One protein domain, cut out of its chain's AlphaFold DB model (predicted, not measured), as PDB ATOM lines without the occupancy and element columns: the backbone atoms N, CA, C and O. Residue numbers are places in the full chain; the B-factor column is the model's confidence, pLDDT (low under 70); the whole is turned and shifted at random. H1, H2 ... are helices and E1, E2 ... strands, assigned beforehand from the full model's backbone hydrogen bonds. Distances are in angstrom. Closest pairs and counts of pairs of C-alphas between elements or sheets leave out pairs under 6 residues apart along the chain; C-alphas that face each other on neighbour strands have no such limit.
ATOM      1  N   CYS A  55     -15.375 -23.936 -44.596       98.62
ATOM      2  CA  CYS A  55     -15.277 -22.804 -43.693       98.62
ATOM      3  C   CYS A  55     -15.718 -21.499 -44.361       98.62
ATOM      4  O   CYS A  55     -15.608 -21.336 -45.579       98.62
ATOM      5  N   ALA A  56     -16.103 -20.534 -43.531       98.31
ATOM      6  CA  ALA A  56     -16.126 -19.112 -43.859       98.31
ATOM      7  C   ALA A  56     -15.474 -18.319 -42.722       98.31
ATOM      8  O   ALA A  56     -15.323 -18.819 -41.604       98.31
ATOM      9  N   THR A  57     -15.079 -17.083 -43.001       97.75
ATOM     10  CA  THR A  57     -14.565 -16.169 -41.975       97.75
ATOM     11  C   THR A  57     -15.612 -15.135 -41.625       97.75
ATOM     12  O   THR A  57     -16.290 -14.627 -42.512       97.75
ATOM     13  N   VAL A  58     -15.704 -14.778 -40.348       96.88
ATOM     14  CA  VAL A  58     -16.646 -13.763 -39.869       96.88
ATOM     15  C   VAL A  58     -15.979 -12.817 -38.885       96.88
ATOM     16  O   VAL A  58     -15.000 -13.165 -38.222       96.88
ATOM     17  N   HIS A  59     -16.546 -11.620 -38.789       95.50
ATOM     18  CA  HIS A  59     -16.235 -10.632 -37.768       95.50
ATOM     19  C   HIS A  59     -17.476 -10.462 -36.900       95.50
ATOM     20  O   HIS A  59     -18.492  -9.969 -37.387       95.50
ATOM     21  N   LEU A  60     -17.404 -10.898 -35.642       95.75
ATOM     22  CA  LEU A  60     -18.500 -10.713 -34.687       95.75
ATOM     23  C   LEU A  60     -18.252  -9.463 -33.857       95.75
ATOM     24  O   LEU A  60     -17.124  -9.222 -33.417       95.75
ATOM     25  N   ARG A  61     -19.292  -8.668 -33.629       94.44
ATOM     26  CA  ARG A  61     -19.160  -7.399 -32.906       94.44
ATOM     27  C   ARG A  61     -19.120  -7.680 -31.413       94.44
ATOM     28  O   ARG A  61     -19.973  -8.401 -30.906       94.44
ATOM     29  N   SER A  62     -18.165  -7.091 -30.695       93.31
ATOM     30  CA  SER A  62     -18.019  -7.325 -29.251       93.31
ATOM     31  C   SER A  62     -19.290  -7.027 -28.441       93.31
ATOM     32  O   SER A  62     -19.553  -7.690 -27.444       93.31
ATOM     33  N   GLU A  63     -20.089  -6.063 -28.895       93.69
ATOM     34  CA  GLU A  63     -21.298  -5.575 -28.230       93.69
ATOM     35  C   GLU A  63     -22.547  -6.393 -28.570       93.69
ATOM     36  O   GLU A  63     -23.493  -6.384 -27.794       93.69
ATOM     37  N   TYR A  64     -22.533  -7.098 -29.705       94.44
ATOM     38  CA  TYR A  64     -23.640  -7.933 -30.192       94.44
ATOM     39  C   TYR A  64     -23.239  -9.407 -30.253       94.44
ATOM     40  O   TYR A  64     -23.774 -10.189 -31.034       94.44
ATOM     41  N   PHE A  65     -22.223  -9.788 -29.474       93.06
ATOM     42  CA  PHE A  65     -21.588 -11.094 -29.601       93.06
ATOM     43  C   PHE A  65     -22.576 -12.235 -29.352       93.06
ATOM     44  O   PHE A  65     -22.483 -13.278 -29.990       93.06
ATOM     45  N   LYS A  66     -23.536 -12.038 -28.442       95.31
ATOM     46  CA  LYS A  66     -24.552 -13.041 -28.130       95.31
ATOM     47  C   LYS A  66     -25.523 -13.222 -29.298       95.31
ATOM     48  O   LYS A  66     -25.742 -14.350 -29.718       95.31
ATOM     49  N   GLU A  67     -26.053 -12.130 -29.833       96.69
ATOM     50  CA  GLU A  67     -26.991 -12.119 -30.957       96.69
ATOM     51  C   GLU A  67     -26.333 -12.669 -32.227       96.69
ATOM     52  O   GLU A  67     -26.923 -13.474 -32.946       96.69
ATOM     53  N   ASP A  68     -25.079 -12.284 -32.475       95.69
ATOM     54  CA  ASP A  68     -24.291 -12.779 -33.598       95.69
ATOM     55  C   ASP A  68     -24.028 -14.302 -33.456       95.69
ATOM     56  O   ASP A  68     -24.110 -15.037 -34.440       95.69
ATOM     57  N   LEU A  69     -23.763 -14.811 -32.241       96.12
ATOM     58  CA  LEU A  69     -23.635 -16.254 -31.987       96.12
ATOM     59  C   LEU A  69     -24.963 -17.007 -32.129       96.12
ATOM     60  O   LEU A  69     -24.975 -18.108 -32.671       96.12
ATOM     61  N   GLU A  70     -26.074 -16.440 -31.656       96.94
ATOM     62  CA  GLU A  70     -27.411 -17.019 -31.840       96.94
ATOM     63  C   GLU A  70     -27.755 -17.135 -33.328       96.94
ATOM     64  O   GLU A  70     -28.233 -18.177 -33.772       96.94
ATOM     65  N   PHE A  71     -27.431 -16.109 -34.120       96.88
ATOM     66  CA  PHE A  71     -27.588 -16.150 -35.570       96.88
ATOM     67  C   PHE A  71     -26.768 -17.275 -36.220       96.88
ATOM     68  O   PHE A  71     -27.302 -18.009 -37.048       96.88
ATOM     69  N   LEU A  72     -25.499 -17.450 -35.832       97.69
ATOM     70  CA  LEU A  72     -24.665 -18.542 -36.349       97.69
ATOM     71  C   LEU A  72     -25.175 -19.924 -35.921       97.69
ATOM     72  O   LEU A  72     -25.189 -20.843 -36.736       97.69
ATOM     73  N   ASN A  73     -25.645 -20.065 -34.680       96.31
ATOM     74  CA  ASN A  73     -26.231 -21.313 -34.190       96.31
ATOM     75  C   ASN A  73     -27.501 -21.692 -34.963       96.31
ATOM     76  O   ASN A  73     -27.704 -22.867 -35.240       96.31
ATOM     77  N   ASN A  74     -28.321 -20.716 -35.362       97.31
ATOM     78  CA  ASN A  74     -29.501 -20.957 -36.204       97.31
ATOM     79  C   ASN A  74     -29.152 -21.435 -37.628       97.31
ATOM     80  O   ASN A  74     -30.044 -21.862 -38.356       97.31
ATOM     81  N   LEU A  75     -27.882 -21.337 -38.030       97.06
ATOM     82  CA  LEU A  75     -27.340 -21.880 -39.278       97.06
ATOM     83  C   LEU A  75     -26.503 -23.152 -39.039       97.06
ATOM     84  O   LEU A  75     -25.732 -23.543 -39.909       97.06
ATOM     85  N   ASP A  76     -26.573 -23.749 -37.845       97.25
ATOM     86  CA  ASP A  76     -25.755 -24.900 -37.440       97.25
ATOM     87  C   ASP A  76     -24.235 -24.661 -37.589       97.25
ATOM     88  O   ASP A  76     -23.441 -25.579 -37.818       97.25
ATOM     89  N   LEU A  77     -23.795 -23.403 -37.440       98.38
ATOM     90  CA  LEU A  77     -22.398 -23.002 -37.589       98.38
ATOM     91  C   LEU A  77     -21.707 -22.822 -36.235       98.38
ATOM     92  O   LEU A  77     -22.033 -21.943 -35.441       98.38
ATOM     93  N   THR A  78     -20.641 -23.591 -36.017       97.25
ATOM     94  CA  THR A  78     -19.738 -23.410 -34.879       97.25
ATOM     95  C   THR A  78     -18.745 -22.289 -35.163       97.25
ATOM     96  O   THR A  78     -17.958 -22.382 -36.104       97.25
ATOM     97  N   PHE A  79     -18.705 -21.268 -34.305       98.31
ATOM     98  CA  PHE A  79     -17.702 -20.202 -34.354       98.31
ATOM     99  C   PHE A  79     -16.463 -20.527 -33.511       98.31
ATOM    100  O   PHE A  79     -16.564 -20.821 -32.319       98.31
ATOM    101  N   LEU A  80     -15.273 -20.403 -34.105       98.19
ATOM    102  CA  LEU A  80     -13.996 -20.459 -33.395       98.19
ATOM    103  C   LEU A  80     -13.261 -19.113 -33.516       98.19
ATOM    104  O   LEU A  80     -12.804 -18.762 -34.609       98.19
ATOM    105  N   PRO A  81     -13.077 -18.371 -32.407       97.69
ATOM    106  CA  PRO A  81     -12.369 -17.100 -32.435       97.69
ATOM    107  C   PRO A  81     -10.874 -17.293 -32.709       97.69
ATOM    108  O   PRO A  81     -10.216 -18.196 -32.167       97.69
ATOM    109  N   ILE A  82     -10.324 -16.397 -33.528       97.69
ATOM    110  CA  ILE A  82      -8.913 -16.382 -33.921       97.69
ATOM    111  C   ILE A  82      -8.204 -15.182 -33.293       97.69
ATOM    112  O   ILE A  82      -7.215 -15.376 -32.590       97.69
ATOM    113  N   ARG A  83      -8.717 -13.959 -33.490       96.12
ATOM    114  CA  ARG A  83      -8.121 -12.740 -32.920       96.12
ATOM    115  C   ARG A  83      -9.145 -11.635 -32.692       96.12
ATOM    116  O   ARG A  83     -10.193 -11.600 -33.329       96.12
ATOM    117  N   LYS A  84      -8.792 -10.690 -31.822       96.00
ATOM    118  CA  LYS A  84      -9.467  -9.391 -31.741       96.00
ATOM    119  C   LYS A  84      -8.884  -8.457 -32.800       96.00
ATOM    120  O   LYS A  84      -7.679  -8.501 -33.061       96.00
ATOM    121  N   CYS A  85      -9.721  -7.617 -33.389       95.44
ATOM    122  CA  CYS A  85      -9.304  -6.575 -34.318       95.44
ATOM    123  C   CYS A  85     -10.089  -5.288 -34.068       95.44
ATOM    124  O   CYS A  85     -11.264  -5.320 -33.709       95.44
ATOM    125  N   LYS A  86      -9.432  -4.147 -34.268       94.38
ATOM    126  CA  LYS A  86     -10.068  -2.835 -34.236       94.38
ATOM    127  C   LYS A  86     -11.195  -2.787 -35.258       94.38
ATOM    128  O   LYS A  86     -11.007  -3.198 -36.405       94.38
ATOM    129  N   ARG A  87     -12.331  -2.222 -34.853       91.06
ATOM    130  CA  ARG A  87     -13.392  -1.885 -35.793       91.06
ATOM    131  C   ARG A  87     -12.955  -0.702 -36.649       91.06
ATOM    132  O   ARG A  87     -12.564   0.344 -36.136       91.06
ATOM    133  N   VAL A  88     -13.026  -0.873 -37.959       90.38
ATOM    134  CA  VAL A  88     -12.629   0.137 -38.943       90.38
ATOM    135  C   VAL A  88     -13.851   0.624 -39.707       90.38
ATOM    136  O   VAL A  88     -14.787  -0.134 -39.950       90.38
ATOM    137  N   GLN A  89     -13.854   1.900 -40.082       85.69
ATOM    138  CA  GLN A  89     -14.886   2.446 -40.956       85.69
ATOM    139  C   GLN A  89     -14.433   2.288 -42.406       85.69
ATOM    140  O   GLN A  89     -13.556   3.008 -42.860       85.69
ATOM    141  N   GLY A  90     -15.025   1.345 -43.139       88.00
ATOM    142  CA  GLY A  90     -14.722   1.122 -44.552       88.00
ATOM    143  C   GLY A  90     -14.023  -0.204 -44.824       88.00
ATOM    144  O   GLY A  90     -14.316  -1.201 -44.167       88.00
ATOM    145  N   PHE A  91     -13.141  -0.232 -45.826       89.12
ATOM    146  CA  PHE A  91     -12.539  -1.468 -46.322       89.12
ATOM    147  C   PHE A  91     -11.110  -1.674 -45.796       89.12
ATOM    148  O   PHE A  91     -10.235  -0.832 -45.984       89.12
ATOM    149  N   ALA A  92     -10.839  -2.804 -45.140       90.62
ATOM    150  CA  ALA A  92      -9.513  -3.098 -44.597       90.62
ATOM    151  C   ALA A  92      -8.814  -4.242 -45.334       90.62
ATOM    152  O   ALA A  92      -9.347  -5.342 -45.458       90.62
ATOM    153  N   HIS A  93      -7.572  -3.986 -45.752       89.56
ATOM    154  CA  HIS A  93      -6.670  -4.982 -46.344       89.56
ATOM    155  C   HIS A  93      -5.818  -5.718 -45.299       89.56
ATOM    156  O   HIS A  93      -5.123  -6.676 -45.624       89.56
ATOM    157  N   LYS A  94      -5.852  -5.271 -44.039       89.88
ATOM    158  CA  LYS A  94      -5.099  -5.848 -42.921       89.88
ATOM    159  C   LYS A  94      -5.879  -5.727 -41.619       89.88
ATOM    160  O   LYS A  94      -6.787  -4.907 -41.493       89.88
ATOM    161  N   PHE A  95      -5.487  -6.523 -40.630       91.88
ATOM    162  CA  PHE A  95      -5.987  -6.368 -39.271       91.88
ATOM    163  C   PHE A  95      -5.306  -5.187 -38.581       91.88
ATOM    164  O   PHE A  95      -4.092  -5.013 -38.682       91.88
ATOM    165  N   TYR A  96      -6.097  -4.424 -37.837       92.06
ATOM    166  CA  TYR A  96      -5.632  -3.371 -36.944       92.06
ATOM    167  C   TYR A  96      -5.850  -3.830 -35.506       92.06
ATOM    168  O   TYR A  96      -6.853  -4.489 -35.218       92.06
ATOM    169  N   ASP A  97      -4.931  -3.499 -34.606       93.31
ATOM    170  CA  ASP A  97      -5.071  -3.881 -33.204       93.31
ATOM    171  C   ASP A  97      -6.065  -2.958 -32.487       93.31
ATOM    172  O   ASP A  97      -6.062  -1.745 -32.726       93.31
ATOM    173  N   PRO A  98      -6.955  -3.518 -31.651       93.25
ATOM    174  CA  PRO A  98      -7.957  -2.735 -30.945       93.25
ATOM    175  C   PRO A  98      -7.304  -1.791 -29.934       93.25
ATOM    176  O   PRO A  98      -6.342  -2.150 -29.252       93.25
ATOM    177  N   SER A  99      -7.872  -0.596 -29.802       90.62
ATOM    178  CA  SER A  99      -7.490   0.346 -28.755       90.62
ATOM    179  C   SER A  99      -8.166  -0.026 -27.426       90.62
ATOM    180  O   SER A  99      -9.287  -0.547 -27.430       90.62
ATOM    181  N   PRO A 100      -7.525   0.227 -26.269       89.00
ATOM    182  CA  PRO A 100      -8.155   0.009 -24.970       89.00
ATOM    183  C   PRO A 100      -9.480   0.772 -24.850       89.00
ATOM    184  O   PRO A 100      -9.549   1.942 -25.211       89.00
ATOM    185  N   ASN A 101     -10.508   0.118 -24.302       87.19
ATOM    186  CA  ASN A 101     -11.848   0.677 -24.068       87.19
ATOM    187  C   ASN A 101     -12.627   1.119 -25.325       87.19
ATOM    188  O   ASN A 101     -13.679   1.740 -25.187       87.19
ATOM    189  N   GLU A 102     -12.167   0.782 -26.533       89.38
ATOM    190  CA  GLU A 102     -12.940   0.968 -27.766       89.38
ATOM    191  C   GLU A 102     -13.647  -0.334 -28.183       89.38
ATOM    192  O   GLU A 102     -13.122  -1.430 -27.939       89.38
ATOM    193  N   PRO A 103     -14.817  -0.248 -28.847       90.94
ATOM    194  CA  PRO A 103     -15.419  -1.387 -29.525       90.94
ATOM    195  C   PRO A 103     -14.454  -2.102 -30.471       90.94
ATOM    196  O   PRO A 103     -13.687  -1.477 -31.207       90.94
ATOM    197  N   TYR A 104     -14.536  -3.429 -30.497       94.88
ATOM    198  CA  TYR A 104     -13.716  -4.263 -31.366       94.88
ATOM    199  C   TYR A 104     -14.547  -5.366 -32.012       94.88
ATOM    200  O   TYR A 104     -15.649  -5.696 -31.569       94.88
ATOM    201  N   ASP A 105     -13.986  -5.958 -33.057       95.62
ATOM    202  CA  ASP A 105     -14.544  -7.142 -33.687       95.62
ATOM    203  C   ASP A 105     -13.701  -8.368 -33.318       95.62
ATOM    204  O   ASP A 105     -12.486  -8.290 -33.102       95.62
ATOM    205  N   ILE A 106     -14.357  -9.518 -33.223       96.75
ATOM    206  CA  ILE A 106     -13.723 -10.816 -33.024       96.75
ATOM    207  C   ILE A 106     -13.707 -11.505 -34.382       96.75
ATOM    208  O   ILE A 106     -14.730 -12.003 -34.851       96.75
ATOM    209  N   TYR A 107     -12.535 -11.522 -35.011       97.56
ATOM    210  CA  TYR A 107     -12.309 -12.295 -36.223       97.56
ATOM    211  C   TYR A 107     -12.199 -13.776 -35.871       97.56
ATOM    212  O   TYR A 107     -11.441 -14.172 -34.973       97.56
ATOM    213  N   GLY A 108     -12.924 -14.604 -36.608       97.94
ATOM    214  CA  GLY A 108     -12.841 -16.045 -36.468       97.94
ATOM    215  C   GLY A 108     -13.353 -16.788 -37.685       97.94
ATOM    216  O   GLY A 108     -13.662 -16.208 -38.727       97.94
ATOM    217  N   VAL A 109     -13.414 -18.101 -37.524       98.62
ATOM    218  CA  VAL A 109     -13.832 -19.045 -38.556       98.62
ATOM    219  C   VAL A 109     -15.099 -19.762 -38.115       98.62
ATOM    220  O   VAL A 109     -15.252 -20.084 -36.935       98.62
ATOM    221  N   VAL A 110     -15.986 -20.020 -39.070       98.69
ATOM    222  CA  VAL A 110     -17.202 -20.810 -38.878       98.69
ATOM    223  C   VAL A 110     -17.184 -22.076 -39.722       98.69
ATOM    224  O   VAL A 110     -16.672 -22.061 -40.842       98.69
ATOM    225  N   SER A 111     -17.748 -23.157 -39.188       98.69
ATOM    226  CA  SER A 111     -17.962 -24.431 -39.882       98.69
ATOM    227  C   SER A 111     -19.076 -25.231 -39.206       98.69
ATOM    228  O   SER A 111     -19.309 -25.063 -38.009       98.69
ATOM    229  N   THR A 112     -19.708 -26.141 -39.942       98.31
ATOM    230  CA  THR A 112     -20.589 -27.180 -39.378       98.31
ATOM    231  C   THR A 112     -19.804 -28.271 -38.637       98.31
ATOM    232  O   THR A 112     -20.365 -29.012 -37.834       98.31
ATOM    233  N   ASP A 113     -18.484 -28.356 -38.848       97.94
ATOM    234  CA  ASP A 113     -17.597 -29.293 -38.161       97.94
ATOM    235  C   ASP A 113     -16.416 -28.558 -37.518       97.94
ATOM    236  O   ASP A 113     -15.527 -28.016 -38.186       97.94
ATOM    237  N   LYS A 114     -16.368 -28.601 -36.184       97.44
ATOM    238  CA  LYS A 114     -15.330 -27.958 -35.370       97.44
ATOM    239  C   LYS A 114     -13.904 -28.344 -35.789       97.44
ATOM    240  O   LYS A 114     -12.996 -27.523 -35.646       97.44
ATOM    241  N   ARG A 115     -13.686 -29.544 -36.341       98.44
ATOM    242  CA  ARG A 115     -12.362 -29.987 -36.813       98.44
ATOM    243  C   ARG A 115     -11.819 -29.081 -37.920       98.44
ATOM    244  O   ARG A 115     -10.624 -28.781 -37.917       98.44
ATOM    245  N   TYR A 116     -12.681 -28.592 -38.815       98.56
ATOM    246  CA  TYR A 116     -12.278 -27.653 -39.866       98.56
ATOM    247  C   TYR A 116     -11.980 -26.259 -39.311       98.56
ATOM    248  O   TYR A 116     -11.044 -25.611 -39.777       98.56
ATOM    249  N   CYS A 117     -12.694 -25.814 -38.271       98.56
ATOM    250  CA  CYS A 117     -12.351 -24.573 -37.573       98.56
ATOM    251  C   CYS A 117     -10.955 -24.649 -36.936       98.56
ATOM    252  O   CYS A 117     -10.161 -23.716 -37.054       98.56
ATOM    253  N   GLU A 118     -10.632 -25.761 -36.275       98.62
ATOM    254  CA  GLU A 118      -9.317 -25.972 -35.660       98.62
ATOM    255  C   GLU A 118      -8.197 -26.050 -36.703       98.62
ATOM    256  O   GLU A 118      -7.130 -25.465 -36.510       98.62
ATOM    257  N   GLU A 119      -8.441 -26.734 -37.822       98.62
ATOM    258  CA  GLU A 119      -7.520 -26.784 -38.958       98.62
ATOM    259  C   GLU A 119      -7.284 -25.393 -39.554       98.62
ATOM    260  O   GLU A 119      -6.134 -24.985 -39.720       98.62
ATOM    261  N   PHE A 120      -8.355 -24.629 -39.784       98.75
ATOM    262  CA  PHE A 120      -8.272 -23.260 -40.279       98.75
ATOM    263  C   PHE A 120      -7.475 -22.368 -39.329       98.75
ATOM    264  O   PHE A 120      -6.596 -21.627 -39.762       98.75
ATOM    265  N   LYS A 121      -7.743 -22.441 -38.020       98.56
ATOM    266  CA  LYS A 121      -7.026 -21.645 -37.017       98.56
ATOM    267  C   LYS A 121      -5.535 -21.982 -36.983       98.56
ATOM    268  O   LYS A 121      -4.719 -21.070 -36.865       98.56
ATOM    269  N   ARG A 122      -5.164 -23.263 -37.112       98.56
ATOM    270  CA  ARG A 122      -3.753 -23.667 -37.248       98.56
ATOM    271  C   ARG A 122      -3.129 -23.054 -38.499       98.56
ATOM    272  O   ARG A 122      -2.100 -22.402 -38.372       98.56
ATOM    273  N   ALA A 123      -3.787 -23.189 -39.652       98.44
ATOM    274  CA  ALA A 123      -3.315 -22.630 -40.917       98.44
ATOM    275  C   ALA A 123      -3.156 -21.099 -40.858       98.44
ATOM    276  O   ALA A 123      -2.140 -20.569 -41.298       98.44
ATOM    277  N   HIS A 124      -4.102 -20.389 -40.235       97.56
ATOM    278  CA  HIS A 124      -4.013 -18.945 -40.001       97.56
ATOM    279  C   HIS A 124      -2.786 -18.571 -39.163       97.56
ATOM    280  O   HIS A 124      -2.033 -17.675 -39.533       97.56
ATOM    281  N   ASN A 125      -2.547 -19.281 -38.059       96.81
ATOM    282  CA  ASN A 125      -1.416 -18.998 -37.176       96.81
ATOM    283  C   ASN A 125      -0.053 -19.277 -37.831       96.81
ATOM    284  O   ASN A 125       0.946 -18.695 -37.418       96.81
ATOM    285  N   THR A 126      -0.004 -20.154 -38.836       97.19
ATOM    286  CA  THR A 126       1.217 -20.487 -39.585       97.19
ATOM    287  C   THR A 126       1.304 -19.801 -40.947       97.19
ATOM    288  O   THR A 126       2.228 -20.095 -41.698       97.19
ATOM    289  N   SER A 127       0.375 -18.893 -41.277       95.44
ATOM    290  CA  SER A 127       0.281 -18.238 -42.597       95.44
ATOM    291  C   SER A 127       0.220 -19.225 -43.779       95.44
ATOM    292  O   SER A 127       0.798 -18.989 -44.836       95.44
ATOM    293  N   ASP A 128      -0.468 -20.356 -43.602       97.75
ATOM    294  CA  ASP A 128      -0.701 -21.346 -44.660       97.75
ATOM    295  C   ASP A 128      -1.935 -20.962 -45.493       97.75
ATOM    296  O   ASP A 128      -3.036 -21.510 -45.349       97.75
ATOM    297  N   ASP A 129      -1.736 -19.989 -46.383       97.38
ATOM    298  CA  ASP A 129      -2.766 -19.478 -47.292       97.38
ATOM    299  C   ASP A 129      -3.324 -20.558 -48.234       97.38
ATOM    300  O   ASP A 129      -4.475 -20.475 -48.674       97.38
ATOM    301  N   GLN A 130      -2.543 -21.604 -48.527       98.12
ATOM    302  CA  GLN A 130      -2.991 -22.709 -49.371       98.12
ATOM    303  C   GLN A 130      -4.073 -23.529 -48.663       98.12
ATOM    304  O   GLN A 130      -5.124 -23.816 -49.252       98.12
ATOM    305  N   THR A 131      -3.842 -23.886 -47.399       98.50
ATOM    306  CA  THR A 131      -4.832 -24.587 -46.578       98.50
ATOM    307  C   THR A 131      -6.047 -23.707 -46.304       98.50
ATOM    308  O   THR A 131      -7.175 -24.184 -46.454       98.50
ATOM    309  N   ILE A 132      -5.844 -22.422 -45.992       98.56
ATOM    310  CA  ILE A 132      -6.934 -21.450 -45.806       98.56
ATOM    311  C   ILE A 132      -7.823 -21.400 -47.052       98.56
ATOM    312  O   ILE A 132      -9.025 -21.643 -46.959       98.56
ATOM    313  N   GLY A 133      -7.242 -21.163 -48.231       98.38
ATOM    314  CA  GLY A 133      -7.993 -21.070 -49.483       98.38
ATOM    315  C   GLY A 133      -8.772 -22.347 -49.812       98.38
ATOM    316  O   GLY A 133      -9.925 -22.275 -50.237       98.38
ATOM    317  N   ARG A 134      -8.187 -23.525 -49.548       98.31
ATOM    318  CA  ARG A 134      -8.873 -24.816 -49.718       98.31
ATOM    319  C   ARG A 134     -10.064 -24.966 -48.769       98.31
ATOM    320  O   ARG A 134     -11.121 -25.409 -49.210       98.31
ATOM    321  N   LEU A 135      -9.905 -24.635 -47.487       98.62
ATOM    322  CA  LEU A 135     -10.982 -24.735 -46.493       98.62
ATOM    323  C   LEU A 135     -12.124 -23.762 -46.797       98.62
ATOM    324  O   LEU A 135     -13.293 -24.112 -46.647       98.62
ATOM    325  N   LEU A 136     -11.798 -22.577 -47.313       98.56
ATOM    326  CA  LEU A 136     -12.784 -21.602 -47.779       98.56
ATOM    327  C   LEU A 136     -13.466 -22.001 -49.092       98.56
ATOM    328  O   LEU A 136     -14.341 -21.271 -49.549       98.56
ATOM    329  N   GLY A 137     -13.093 -23.132 -49.701       98.25
ATOM    330  CA  GLY A 137     -13.687 -23.640 -50.938       98.25
ATOM    331  C   GLY A 137     -13.252 -22.888 -52.198       98.25
ATOM    332  O   GLY A 137     -13.918 -22.986 -53.224       98.25
TER     333      GLY A 137
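This is residues 55 to 137 of the 269 residues of an uncharacterized protein of Thaumarchaeota archaeon (UniProt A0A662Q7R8). What shape do these atoms make? A strongly twisted sheet of three strands stands between one helix, H1, and a helical hairpin, H2 and H3, of which H2 packs on strands E2 and E3. A long loop, residues 87 to 103, lies at the end of the sheet away from H2 and H3. What is it made of? The printed part has 83 residues, with three named helices and three named strands in the order E1, H1, E2, E3, H2, H3; the class is mixed, and the sheet's order is E1, E3, E2, all antiparallel. How large is it? It is compact, with a radius of gyration of the C-alphas of 13.1 A and spans of 34 by 30 by 20 A.

How do the strands pair? E1, residues 56 to 61, is an edge strand and the antiparallel neighbour of the inner strand E3, residues 104 to 111, at 148 degrees, with N 58 and O 108 3.0 A apart, within hydrogen-bond range. E3 forms a hairpin with the other edge strand, E2, residues 78 to 86, at 154 degrees, with N 107 and O 83 at 2.9 A; E2 bends by 64 degrees at residue 82. Where is the first helix? H1, residues 65 to 73, is on the sheet at a height of 6.8 A, only just over E2, on which 3 of its C-alphas fall, and slantwise to the strands at 35 degrees to E2 on the local plane; the closest C-alphas of E1 and H1 are those of Leu 60 and Asp 68, 6.2 A apart. E1, H1 and E2 form a split strand-helix-strand unit, two strands running the same way with E3 between them, and its crossover is right-handed. Where are the others? H2, residues 114 to 125, is on the opposite face in three layers, helices on both faces of the sheet; it is 8.5 A high over E3 and E2, and its closest C-alpha pair with E3 is Val 109 and Cys 117, 5.8 A. H2 and H3, residues 129 to 135, touch as a helical hairpin, opposite ways at a shallow tilt of 13 degrees, closest at the C-alphas of Phe 120 and Ile 132, 6.0 A; H3 is not on the sheet. Are the helix backbones complete? In H1, H2 and H3 every O i to N i+4 pair is within hydrogen-bond range.

Where does the first element begin? C-alpha 56 of E1 is at (-16.126, -19.112, -43.859). Which elements are long? E2 measures 22.7 A from first to last C-alpha, E3 22.3 A and H2 16.6 A. Where does the last one end? C-alpha 135 of H3 is at (-10.982, -24.735, -46.493).

How far does it reach? The two C-alphas farthest apart, of Asn 101 and Gly 137, are 36.3 A apart. Are there cuts or long links? The printed part has no cut, and the link from E2 to E3, 17 residues, is long. Is confidence low anywhere? The mean pLDDT of the printed part is 95.7, and no printed residue is under 70.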